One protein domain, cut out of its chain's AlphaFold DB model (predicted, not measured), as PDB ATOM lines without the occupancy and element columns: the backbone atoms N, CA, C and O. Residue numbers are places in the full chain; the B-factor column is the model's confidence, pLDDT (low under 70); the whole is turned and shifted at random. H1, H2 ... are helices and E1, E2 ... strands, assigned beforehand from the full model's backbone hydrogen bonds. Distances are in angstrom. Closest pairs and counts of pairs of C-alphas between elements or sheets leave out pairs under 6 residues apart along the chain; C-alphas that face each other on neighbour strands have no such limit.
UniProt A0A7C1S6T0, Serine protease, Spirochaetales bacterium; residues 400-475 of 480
ATOM      1  N   SER A 400     239.512 225.135 266.481       39.97
ATOM      2  CA  SER A 400     240.455 224.391 267.326       39.97
ATOM      3  C   SER A 400     241.927 224.597 266.946       39.97
ATOM      4  O   SER A 400     242.744 224.633 267.857       39.97
ATOM      5  N   TYR A 401     242.277 224.826 265.673       44.28
ATOM      6  CA  TYR A 401     243.634 225.285 265.310       44.28
ATOM      7  C   TYR A 401     243.865 226.726 265.789       44.28
ATOM      8  O   TYR A 401     244.896 227.051 266.380       44.28
ATOM      9  N   PHE A 402     242.851 227.583 265.616       53.06
ATOM     10  CA  PHE A 402     242.840 228.907 266.233       53.06
ATOM     11  C   PHE A 402     242.753 228.832 267.757       53.06
ATOM     12  O   PHE A 402     243.263 229.728 268.403       53.06
ATOM     13  N   SER A 403     242.151 227.798 268.341       58.78
ATOM     14  CA  SER A 403     242.032 227.601 269.787       58.78
ATOM     15  C   SER A 403     243.380 227.203 270.332       58.78
ATOM     16  O   SER A 403     243.802 227.804 271.291       58.78
ATOM     17  N   GLU A 404     244.131 226.310 269.689       63.44
ATOM     18  CA  GLU A 404     245.496 226.004 270.118       63.44
ATOM     19  C   GLU A 404     246.385 227.253 270.052       63.44
ATOM     20  O   GLU A 404     247.016 227.607 271.044       63.44
ATOM     21  N   TRP A 405     246.345 228.002 268.945       69.06
ATOM     22  CA  TRP A 405     247.057 229.279 268.820       69.06
ATOM     23  C   TRP A 405     246.596 230.329 269.846       69.06
ATOM     24  O   TRP A 405     247.418 230.978 270.492       69.06
ATOM     25  N   ASN A 406     245.287 230.471 270.052       72.81
ATOM     26  CA  ASN A 406     244.708 231.379 271.039       72.81
ATOM     27  C   ASN A 406     245.036 230.930 272.465       72.81
ATOM     28  O   ASN A 406     245.314 231.784 273.293       72.81
ATOM     29  N   ASN A 407     245.073 229.631 272.753       78.88
ATOM     30  CA  ASN A 407     245.423 229.064 274.051       78.88
ATOM     31  C   ASN A 407     246.912 229.279 274.326       78.88
ATOM     32  O   ASN A 407     247.277 229.638 275.440       78.88
ATOM     33  N   ILE A 408     247.770 229.157 273.308       81.62
ATOM     34  CA  ILE A 408     249.188 229.531 273.390       81.62
ATOM     35  C   ILE A 408     249.314 231.024 273.719       81.62
ATOM     36  O   ILE A 408     249.986 231.386 274.686       81.62
ATOM     37  N   ILE A 409     248.646 231.892 272.953       81.25
ATOM     38  CA  ILE A 409     248.713 233.353 273.112       81.25
ATOM     39  C   ILE A 409     248.151 233.814 274.465       81.25
ATOM     40  O   ILE A 409     248.751 234.669 275.123       81.25
ATOM     41  N   LYS A 410     247.021 233.247 274.888       82.12
ATOM     42  CA  LYS A 410     246.345 233.547 276.157       82.12
ATOM     43  C   LYS A 410     246.965 232.823 277.348       82.12
ATOM     44  O   LYS A 410     246.577 233.099 278.480       82.12
ATOM     45  N   GLN A 411     247.940 231.941 277.110       81.25
ATOM     46  CA  GLN A 411     248.507 231.044 278.118       81.25
ATOM     47  C   GLN A 411     247.408 230.278 278.864       81.25
ATOM     48  O   GLN A 411     247.422 230.177 280.088       81.25
ATOM     49  N   GLU A 412     246.434 229.762 278.122       84.50
ATOM     50  CA  GLU A 412     245.443 228.821 278.628       84.50
ATOM     51  C   GLU A 412     246.031 227.410 278.610       84.50
ATOM     52  O   GLU A 412     246.970 227.114 277.870       84.50
ATOM     53  N   TYR A 413     245.510 226.541 279.474       78.75
ATOM     54  CA  TYR A 413     245.965 225.157 279.583       78.75
ATOM     55  C   TYR A 413     245.994 224.469 278.195       78.75
ATOM     56  O   TYR A 413     244.975 224.513 277.506       78.75
ATOM     57  N   PRO A 414     247.118 223.849 277.766       77.81
ATOM     58  CA  PRO A 414     248.295 223.452 278.554       77.81
ATOM     59  C   PRO A 414     249.427 224.494 278.700       77.81
ATOM     60  O   PRO A 414     250.417 224.215 279.365       77.81
ATOM     61  N   TYR A 415     249.319 225.705 278.148       85.88
ATOM     62  CA  TYR A 415     250.413 226.696 278.052       85.88
ATOM     63  C   TYR A 415     250.505 227.681 279.229       85.88
ATOM     64  O   TYR A 415     251.117 228.748 279.120       85.88
ATOM     65  N   ASN A 416     249.920 227.322 280.370       86.38
ATOM     66  CA  ASN A 416     249.779 228.172 281.555       86.38
ATOM     67  C   ASN A 416     250.846 227.921 282.636       86.38
ATOM     68  O   ASN A 416     250.714 228.428 283.751       86.38
ATOM     69  N   LYS A 417     251.897 227.140 282.333       88.88
ATOM     70  CA  LYS A 417     252.956 226.755 283.283       88.88
ATOM     71  C   LYS A 417     252.436 225.983 284.511       88.88
ATOM     72  O   LYS A 417     253.054 226.016 285.578       88.88
ATOM     73  N   ASN A 418     251.317 225.279 284.357       91.38
ATOM     74  CA  ASN A 418     250.842 224.302 285.331       91.38
ATOM     75  C   ASN A 418     251.157 222.891 284.846       91.38
ATOM     76  O   ASN A 418     251.130 222.617 283.645       91.38
ATOM     77  N   THR A 419     251.481 222.012 285.789       91.31
ATOM     78  CA  THR A 419     251.738 220.610 285.476       91.31
ATOM     79  C   THR A 419     250.428 219.901 285.169       91.31
ATOM     80  O   THR A 419     249.395 220.204 285.770       91.31
ATOM     81  N   TYR A 420     250.474 218.923 284.277       91.19
ATOM     82  CA  TYR A 420     249.373 218.003 284.049       91.19
ATOM     83  C   TYR A 420     249.846 216.596 283.755       91.19
ATOM     84  O   TYR A 420     250.972 216.382 283.313       91.19
ATOM     85  N   SER A 421     248.962 215.634 283.999       88.31
ATOM     86  CA  SER A 421     249.213 214.234 283.699       88.31
ATOM     87  C   SER A 421     248.541 213.844 282.390       88.31
ATOM     88  O   SER A 421     247.350 214.085 282.202       88.31
ATOM     89  N   TYR A 422     249.300 213.212 281.503       76.88
ATOM     90  CA  TYR A 422     248.801 212.627 280.264       76.88
ATOM     91  C   TYR A 422     249.544 211.309 280.025       76.88
ATOM     92  O   TYR A 422     250.756 211.253 280.200       76.88
ATOM     93  N   GLU A 423     248.819 210.227 279.723       77.12
ATOM     94  CA  GLU A 423     249.399 208.897 279.443       77.12
ATOM     95  C   GLU A 423     250.464 208.425 280.461       77.12
ATOM     96  O   GLU A 423     251.501 207.873 280.109       77.12
ATOM     97  N   SER A 424     250.198 208.616 281.759       84.69
ATOM     98  CA  SER A 424     251.096 208.266 282.881       84.69
ATOM     99  C   SER A 424     252.374 209.109 283.021       84.69
ATOM    100  O   SER A 424     253.182 208.824 283.904       84.69
ATOM    101  N   ASN A 425     252.535 210.170 282.231       86.69
ATOM    102  CA  ASN A 425     253.646 211.119 282.320       86.69
ATOM    103  C   ASN A 425     253.175 212.479 282.848       86.69
ATOM    104  O   ASN A 425     252.015 212.860 282.681       86.69
ATOM    105  N   SER A 426     254.089 213.229 283.458       91.75
ATOM    106  CA  SER A 426     253.874 214.612 283.886       91.75
ATOM    107  C   SER A 426     254.441 215.577 282.851       91.75
ATOM    108  O   SER A 426     255.608 215.474 282.472       91.75
ATOM    109  N   TYR A 427     253.633 216.546 282.436       94.06
ATOM    110  CA  TYR A 427     253.963 217.576 281.456       94.06
ATOM    111  C   TYR A 427     253.834 218.961 282.076       94.06
ATOM    112  O   TYR A 427     252.998 219.175 282.948       94.06
ATOM    113  N   ILE A 428     254.630 219.919 281.611       93.56
ATOM    114  CA  ILE A 428     254.458 221.344 281.909       93.56
ATOM    115  C   ILE A 428     254.882 222.154 280.688       93.56
ATOM    116  O   ILE A 428     255.988 221.951 280.182       93.56
ATOM    117  N   ASN A 429     254.028 223.083 280.241       92.19
ATOM    118  CA  ASN A 429     254.253 223.873 279.027       92.19
ATOM    119  C   ASN A 429     254.067 225.366 279.282       92.19
ATOM    120  O   ASN A 429     253.248 225.787 280.102       92.19
ATOM    121  N   THR A 430     254.825 226.197 278.569       90.19
ATOM    122  CA  THR A 430     254.644 227.657 278.589       90.19
ATOM    123  C   THR A 430     255.265 228.318 277.357       90.19
ATOM    124  O   THR A 430     256.004 227.687 276.605       90.19
ATOM    125  N   LEU A 431     254.978 229.600 277.139       88.31
ATOM    126  CA  LEU A 431     255.640 230.409 276.117       88.31
ATOM    127  C   LEU A 431     257.116 230.650 276.467       88.31
ATOM    128  O   LEU A 431     257.477 230.876 277.623       88.31
ATOM    129  N   HIS A 432     257.978 230.685 275.452       88.25
ATOM    130  CA  HIS A 432     259.378 231.067 275.624       88.25
ATOM    131  C   HIS A 432     259.510 232.469 276.256       88.25
ATOM    132  O   HIS A 432     258.707 233.368 275.988       88.25
ATOM    133  N   SER A 433     260.570 232.697 277.045       84.69
ATOM    134  CA  SER A 433     260.805 233.943 277.807       84.69
ATOM    135  C   SER A 433     260.718 235.221 276.963       84.69
ATOM    136  O   SER A 433     260.217 236.236 277.437       84.69
ATOM    137  N   LYS A 434     261.112 235.154 275.685       83.44
ATOM    138  CA  LYS A 434     260.985 236.232 274.679       83.44
ATOM    139  C   LYS A 434     259.553 236.775 274.508       83.44
ATOM    140  O   LYS A 434     259.376 237.908 274.049       83.44
ATOM    141  N   TYR A 435     258.532 235.979 274.819       84.31
ATOM    142  CA  TYR A 435     257.117 236.338 274.671       84.31
ATOM    143  C   TYR A 435     256.430 236.626 276.012       84.31
ATOM    144  O   TYR A 435     255.341 237.197 276.026       84.31
ATOM    145  N   SER A 436     257.086 236.304 277.130       74.00
ATOM    146  CA  SER A 436     256.551 236.512 278.475       74.00
ATOM    147  C   SER A 436     256.300 237.998 278.761       74.00
ATOM    148  O   SER A 436     257.137 238.855 278.475       74.00
ATOM    149  N   GLY A 437     255.117 238.318 279.294       73.00
ATOM    150  CA  GLY A 437     254.709 239.685 279.644       73.00
ATOM    151  C   GLY A 437     254.266 240.574 278.473       73.00
ATOM    152  O   GLY A 437     253.929 241.739 278.691       73.00
ATOM    153  N   LYS A 438     254.233 240.066 277.233       81.88
ATOM    154  CA  LYS A 438     253.627 240.791 276.103       81.88
ATOM    155  C   LYS A 438     252.099 240.741 276.197       81.88
ATOM    156  O   LYS A 438     251.531 239.741 276.619       81.88
ATOM    157  N   LYS A 439     251.429 241.826 275.784       83.19
ATOM    158  CA  LYS A 439     249.960 241.857 275.671       83.19
ATOM    159  C   LYS A 439     249.492 240.874 274.599       83.19
ATOM    160  O   LYS A 439     250.128 240.790 273.549       83.19
ATOM    161  N   GLU A 440     248.349 240.239 274.839       78.25
ATOM    162  CA  GLU A 440     247.684 239.303 273.922       78.25
ATOM    163  C   GLU A 440     247.605 239.856 272.491       78.25
ATOM    164  O   GLU A 440     248.101 239.233 271.558       78.25
ATOM    165  N   SER A 441     247.131 241.101 272.347       78.12
ATOM    166  CA  SER A 441     246.988 241.787 271.055       78.12
ATOM    167  C   SER A 441     248.294 241.923 270.265       78.12
ATOM    168  O   SER A 441     248.269 242.071 269.054       78.12
ATOM    169  N   ARG A 442     249.448 241.913 270.944       82.88
ATOM    170  CA  ARG A 442     250.769 242.016 270.308       82.88
ATOM    171  C   ARG A 442     251.346 240.645 269.967       82.88
ATOM    172  O   ARG A 442     252.177 240.553 269.073       82.88
ATOM    173  N   LEU A 443     250.956 239.606 270.700       80.06
ATOM    174  CA  LEU A 443     251.322 238.224 270.394       80.06
ATOM    175  C   LEU A 443     250.518 237.711 269.194       80.06
ATOM    176  O   LEU A 443     251.085 237.043 268.337       80.06
ATOM    177  N   SER A 444     249.246 238.105 269.079       75.19
ATOM    178  CA  SER A 444     248.377 237.742 267.952       75.19
ATOM    179  C   SER A 444     248.800 238.334 266.606       75.19
ATOM    180  O   SER A 444     248.401 237.819 265.569       75.19
ATOM    181  N   GLU A 445     249.612 239.393 266.605       77.50
ATOM    182  CA  GLU A 445     250.184 239.998 265.393       77.50
ATOM    183  C   GLU A 445     251.501 239.334 264.940       77.50
ATOM    184  O   GLU A 445     252.040 239.692 263.893       77.50
ATOM    185  N   MET A 446     252.063 238.398 265.715       75.19
ATOM    186  CA  MET A 446     253.341 237.755 265.389       75.19
ATOM    187  C   MET A 446     253.153 236.572 264.440       75.19
ATOM    188  O   MET A 446     252.281 235.737 264.647       75.19
ATOM    189  N   SER A 447     254.040 236.448 263.449       73.12
ATOM    190  CA  SER A 447     254.041 235.306 262.523       73.12
ATOM    191  C   SER A 447     254.414 233.980 263.195       73.12
ATOM    192  O   SER A 447     254.057 232.925 262.683       73.12
ATOM    193  N   TYR A 448     255.146 234.031 264.317       76.06
ATOM    194  CA  TYR A 448     255.622 232.856 265.049       76.06
ATOM    195  C   TYR A 448     255.704 233.132 266.556       76.06
ATOM    196  O   TYR A 448     256.112 234.215 266.987       76.06
ATOM    197  N   THR A 449     255.394 232.114 267.357       78.38
ATOM    198  CA  THR A 449     255.701 232.040 268.792       78.38
ATOM    199  C   THR A 449     256.280 230.669 269.102       78.38
ATOM    200  O   THR A 449     255.877 229.683 268.491       78.38
ATOM    201  N   TYR A 450     257.182 230.591 270.075       83.00
ATOM    202  CA  TYR A 450     257.781 229.327 270.499       83.00
ATOM    203  C   TYR A 450     257.298 228.978 271.904       83.00
ATOM    204  O   TYR A 450     257.313 229.831 272.799       83.00
ATOM    205  N   THR A 451     256.900 227.726 272.098       88.06
ATOM    206  CA  THR A 451     256.588 227.141 273.402       88.06
ATOM    207  C   THR A 451     257.770 226.312 273.897       88.06
ATOM    208  O   THR A 451     258.629 225.882 273.127       88.06
ATOM    209  N   VAL A 452     257.850 226.136 275.209       88.44
ATOM    210  CA  VAL A 452     258.802 225.253 275.877       88.44
ATOM    211  C   VAL A 452     257.981 224.226 276.641       88.44
ATOM    212  O   VAL A 452     257.092 224.604 277.403       88.44
ATOM    213  N   GLU A 453     258.280 222.950 276.424       92.31
ATOM    214  CA  GLU A 453     257.632 221.804 277.065       92.31
ATOM    215  C   GLU A 453     258.678 220.984 277.822       92.31
ATOM    216  O   GLU A 453     259.808 220.798 277.360       92.31
ATOM    217  N   VAL A 454     258.302 220.492 279.001       90.69
ATOM    218  CA  VAL A 454     259.052 219.471 279.732       90.69
ATOM    219  C   VAL A 454     258.115 218.310 280.030       90.69
ATOM    220  O   VAL A 454     257.097 218.497 280.685       90.69
ATOM    221  N   CYS A 455     258.512 217.111 279.605       92.88
ATOM    222  CA  CYS A 455     257.862 215.848 279.942       92.88
ATOM    223  C   CYS A 455     258.766 215.017 280.865       92.88
ATOM    224  O   CYS A 455     259.991 214.971 280.689       92.88
ATOM    225  N   ARG A 456     258.168 214.367 281.865       87.00
ATOM    226  CA  ARG A 456     258.818 213.405 282.757       87.00
ATOM    227  C   ARG A 456     257.938 212.177 282.926       87.00
ATOM    228  O   ARG A 456     256.731 212.301 283.098       87.00
ATOM    229  N   GLU A 457     258.569 211.011 282.929       89.56
ATOM    230  CA  GLU A 457     257.881 209.751 283.183       89.56
ATOM    231  C   GLU A 457     257.327 209.696 284.612       89.56
ATOM    232  O   GLU A 457     258.011 210.079 285.567       89.56
ATOM    233  N   GLY A 458     256.093 209.212 284.751       86.25
ATOM    234  CA  GLY A 458     255.419 209.077 286.036       86.25
ATOM    235  C   GLY A 458     254.810 210.373 286.576       86.25
ATOM    236  O   GLY A 458     254.805 211.431 285.942       86.25
ATOM    237  N   SER A 459     254.277 210.273 287.796       90.62
ATOM    238  CA  SER A 459     253.770 211.420 288.552       90.62
ATOM    239  C   SER A 459     254.938 212.165 289.197       90.62
ATOM    240  O   SER A 459     255.612 211.628 290.079       90.62
ATOM    241  N   VAL A 460     255.195 213.385 288.730       89.94
ATOM    242  CA  VAL A 460     256.247 214.276 289.223       89.94
ATOM    243  C   VAL A 460     255.589 215.509 289.825       89.94
ATOM    244  O   VAL A 460     254.623 216.035 289.277       89.94
ATOM    245  N   ASP A 461     256.106 215.971 290.960       91.25
ATOM    246  CA  ASP A 461     255.557 217.127 291.656       91.25
ATOM    247  C   ASP A 461     255.726 218.439 290.866       91.25
ATOM    248  O   ASP A 461     256.669 218.636 290.089       91.25
ATOM    249  N   ASP A 462     254.804 219.367 291.118       89.44
ATOM    250  CA  ASP A 462     254.741 220.671 290.462       89.44
ATOM    251  C   ASP A 462     256.015 221.503 290.602       89.44
ATOM    252  O   ASP A 462     256.387 222.214 289.665       89.44
ATOM    253  N   GLU A 463     256.672 221.470 291.764       92.88
ATOM    254  CA  GLU A 463     257.861 222.288 292.008       92.88
ATOM    255  C   GLU A 463     259.041 221.792 291.174       92.88
ATOM    256  O   GLU A 463     259.736 222.598 290.550       92.88
ATOM    257  N   SER A 464     259.220 220.474 291.087       87.44
ATOM    258  CA  SER A 464     260.228 219.824 290.252       87.44
ATOM    259  C   SER A 464     260.012 220.117 288.765       87.44
ATOM    260  O   SER A 464     260.944 220.536 288.062       87.44
ATOM    261  N   MET A 465     258.769 220.002 288.285       94.38
ATOM    262  CA  MET A 465     258.410 220.334 286.902       94.38
ATOM    263  C   MET A 465     258.647 221.823 286.599       94.38
ATOM    264  O   MET A 465     259.306 222.156 285.606       94.38
ATOM    265  N   LYS A 466     258.226 222.731 287.494       93.94
ATOM    266  CA  LYS A 466     258.445 224.187 287.378       93.94
ATOM    267  C   LYS A 466     259.923 224.563 287.403       93.94
ATOM    268  O   LYS A 466     260.359 225.382 286.590       93.94
ATOM    269  N   ALA A 467     260.712 223.975 288.298       90.50
ATOM    270  CA  ALA A 467     262.154 224.196 288.361       90.50
ATOM    271  C   ALA A 467     262.824 223.779 287.046       90.50
ATOM    272  O   ALA A 467     263.660 224.515 286.511       90.50
ATOM    273  N   LYS A 468     262.406 222.638 286.480       87.50
ATOM    274  CA  LYS A 468     262.994 222.118 285.248       87.50
ATOM    275  C   LYS A 468     262.669 222.972 284.028       87.50
ATOM    276  O   LYS A 468     263.585 223.300 283.273       87.50
ATOM    277  N   ILE A 469     261.410 223.369 283.848       90.69
ATOM    278  CA  ILE A 469     261.033 224.224 282.717       90.69
ATOM    279  C   ILE A 469     261.645 225.624 282.827       90.69
ATOM    280  O   ILE A 469     262.088 226.170 281.821       90.69
ATOM    281  N   ASN A 470     261.787 226.181 284.037       89.69
ATOM    282  CA  ASN A 470     262.488 227.454 284.243       89.69
ATOM    283  C   ASN A 470     263.963 227.377 283.836       89.69
ATOM    284  O   ASN A 470     264.459 228.277 283.159       89.69
ATOM    285  N   GLN A 471     264.649 226.294 284.216       85.56
ATOM    286  CA  GLN A 471     266.032 226.050 283.808       85.56
ATOM    287  C   GLN A 471     266.150 225.904 282.284       85.56
ATOM    288  O   GLN A 471     267.124 226.357 281.690       85.56
ATOM    289  N   LEU A 472     265.183 225.251 281.638       81.19
ATOM    290  CA  LEU A 472     265.191 225.078 280.189       81.19
ATOM    291  C   LEU A 472     264.989 226.427 279.478       81.19
ATOM    292  O   LEU A 472     265.787 226.794 278.620       81.19
ATOM    293  N   ILE A 473     264.001 227.214 279.912       84.31
ATOM    294  CA  ILE A 473     263.707 228.547 279.368       84.31
ATOM    295  C   ILE A 473     264.900 229.504 279.487       84.31
ATOM    296  O   ILE A 473     265.118 230.304 278.581       84.31
ATOM    297  N   SER A 474     265.677 229.450 280.575       81.25
ATOM    298  CA  SER A 474     266.837 230.339 280.747       81.25
ATOM    299  C   SER A 474     268.016 229.996 279.831       81.25
ATOM    300  O   SER A 474     268.913 230.819 279.680       81.25
ATOM    301  N   ASN A 475     268.034 228.789 279.258       78.00
ATOM    302  CA  ASN A 475     269.138 228.279 278.443       78.00
ATOM    303  C   ASN A 475     268.802 228.188 276.947       78.00
ATOM    304  O   ASN A 475     269.699 227.955 276.140       78.00
TER     305      ASN A 475
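This is residues 400 to 475 of the 480 residues of the protein "Serine protease" of Spirochaetales bacterium (UniProt A0A7C1S6T0). A twisted sheet of three antiparallel strands, in the order E1 - E2 - E3, has H3 slantwise over one face. The stretch from E2 to E3 loops out past one end of the sheet and holds the short H2, with H1 near that end too. 76 residues are printed, with three named helices and three named strands in the order H1 E1 E2 H2 E3 H3; the class is mixed, helices and strands. The whole is compact, with a radius of gyration of the C-alphas of 12.8 A, and flat, spanning 37 by 29 by 15 A.

Start at H1, residues 400 to 410. Next, E1, residues 416 to 422, and E2, residues 425 to 431, form a hairpin, antiparallel at 156 degrees; look for N 420 and O 427, 2.9 A apart. H1 only grazes the sheet with residues 407 to 410; the C-alphas of Ile 408 and Leu 431 are 7.1 A apart. H2, residues 440 to 443, only just touches H1, with 3 pairs of C-alphas within 8 A, the closest Ile 409 and Glu 440 at 6.1 A. E3, residues 451 to 457, is antiparallel to E2 at 168 degrees, with N 428 and O 454 3.0 A apart. H3, residues 462 to 475, is on the sheet at a height of 8.7 A, over E2 and E3, two layers with a helix on one face; its line stands at 44 degrees to E3 on the local plane. Its closest C-alphas to E3 are Ile 469 and Val 454, 6.0 A apart. H1 and H3 are apart. Every O i to N i+4 pair is within hydrogen-bond range in H1, 9 of 10 are in H3, and H2 is too short for one.

Find C-alpha 400 at (240.455, 224.391, 267.326); H1 runs 14.0 A from there. E1 is 15.6 A long, E2 20.4 A, H2 5.2 A and E3 20.0 A. H3 runs 20.2 A to C-alpha 475 at (269.138, 228.279, 278.443).

The farthest C-alphas, Glu 445 and Gly 458, are 37.5 A apart. The printed part has no cut and no long link. Mean pLDDT of the printed part is 82.5; residues 400 to 405 are under 70.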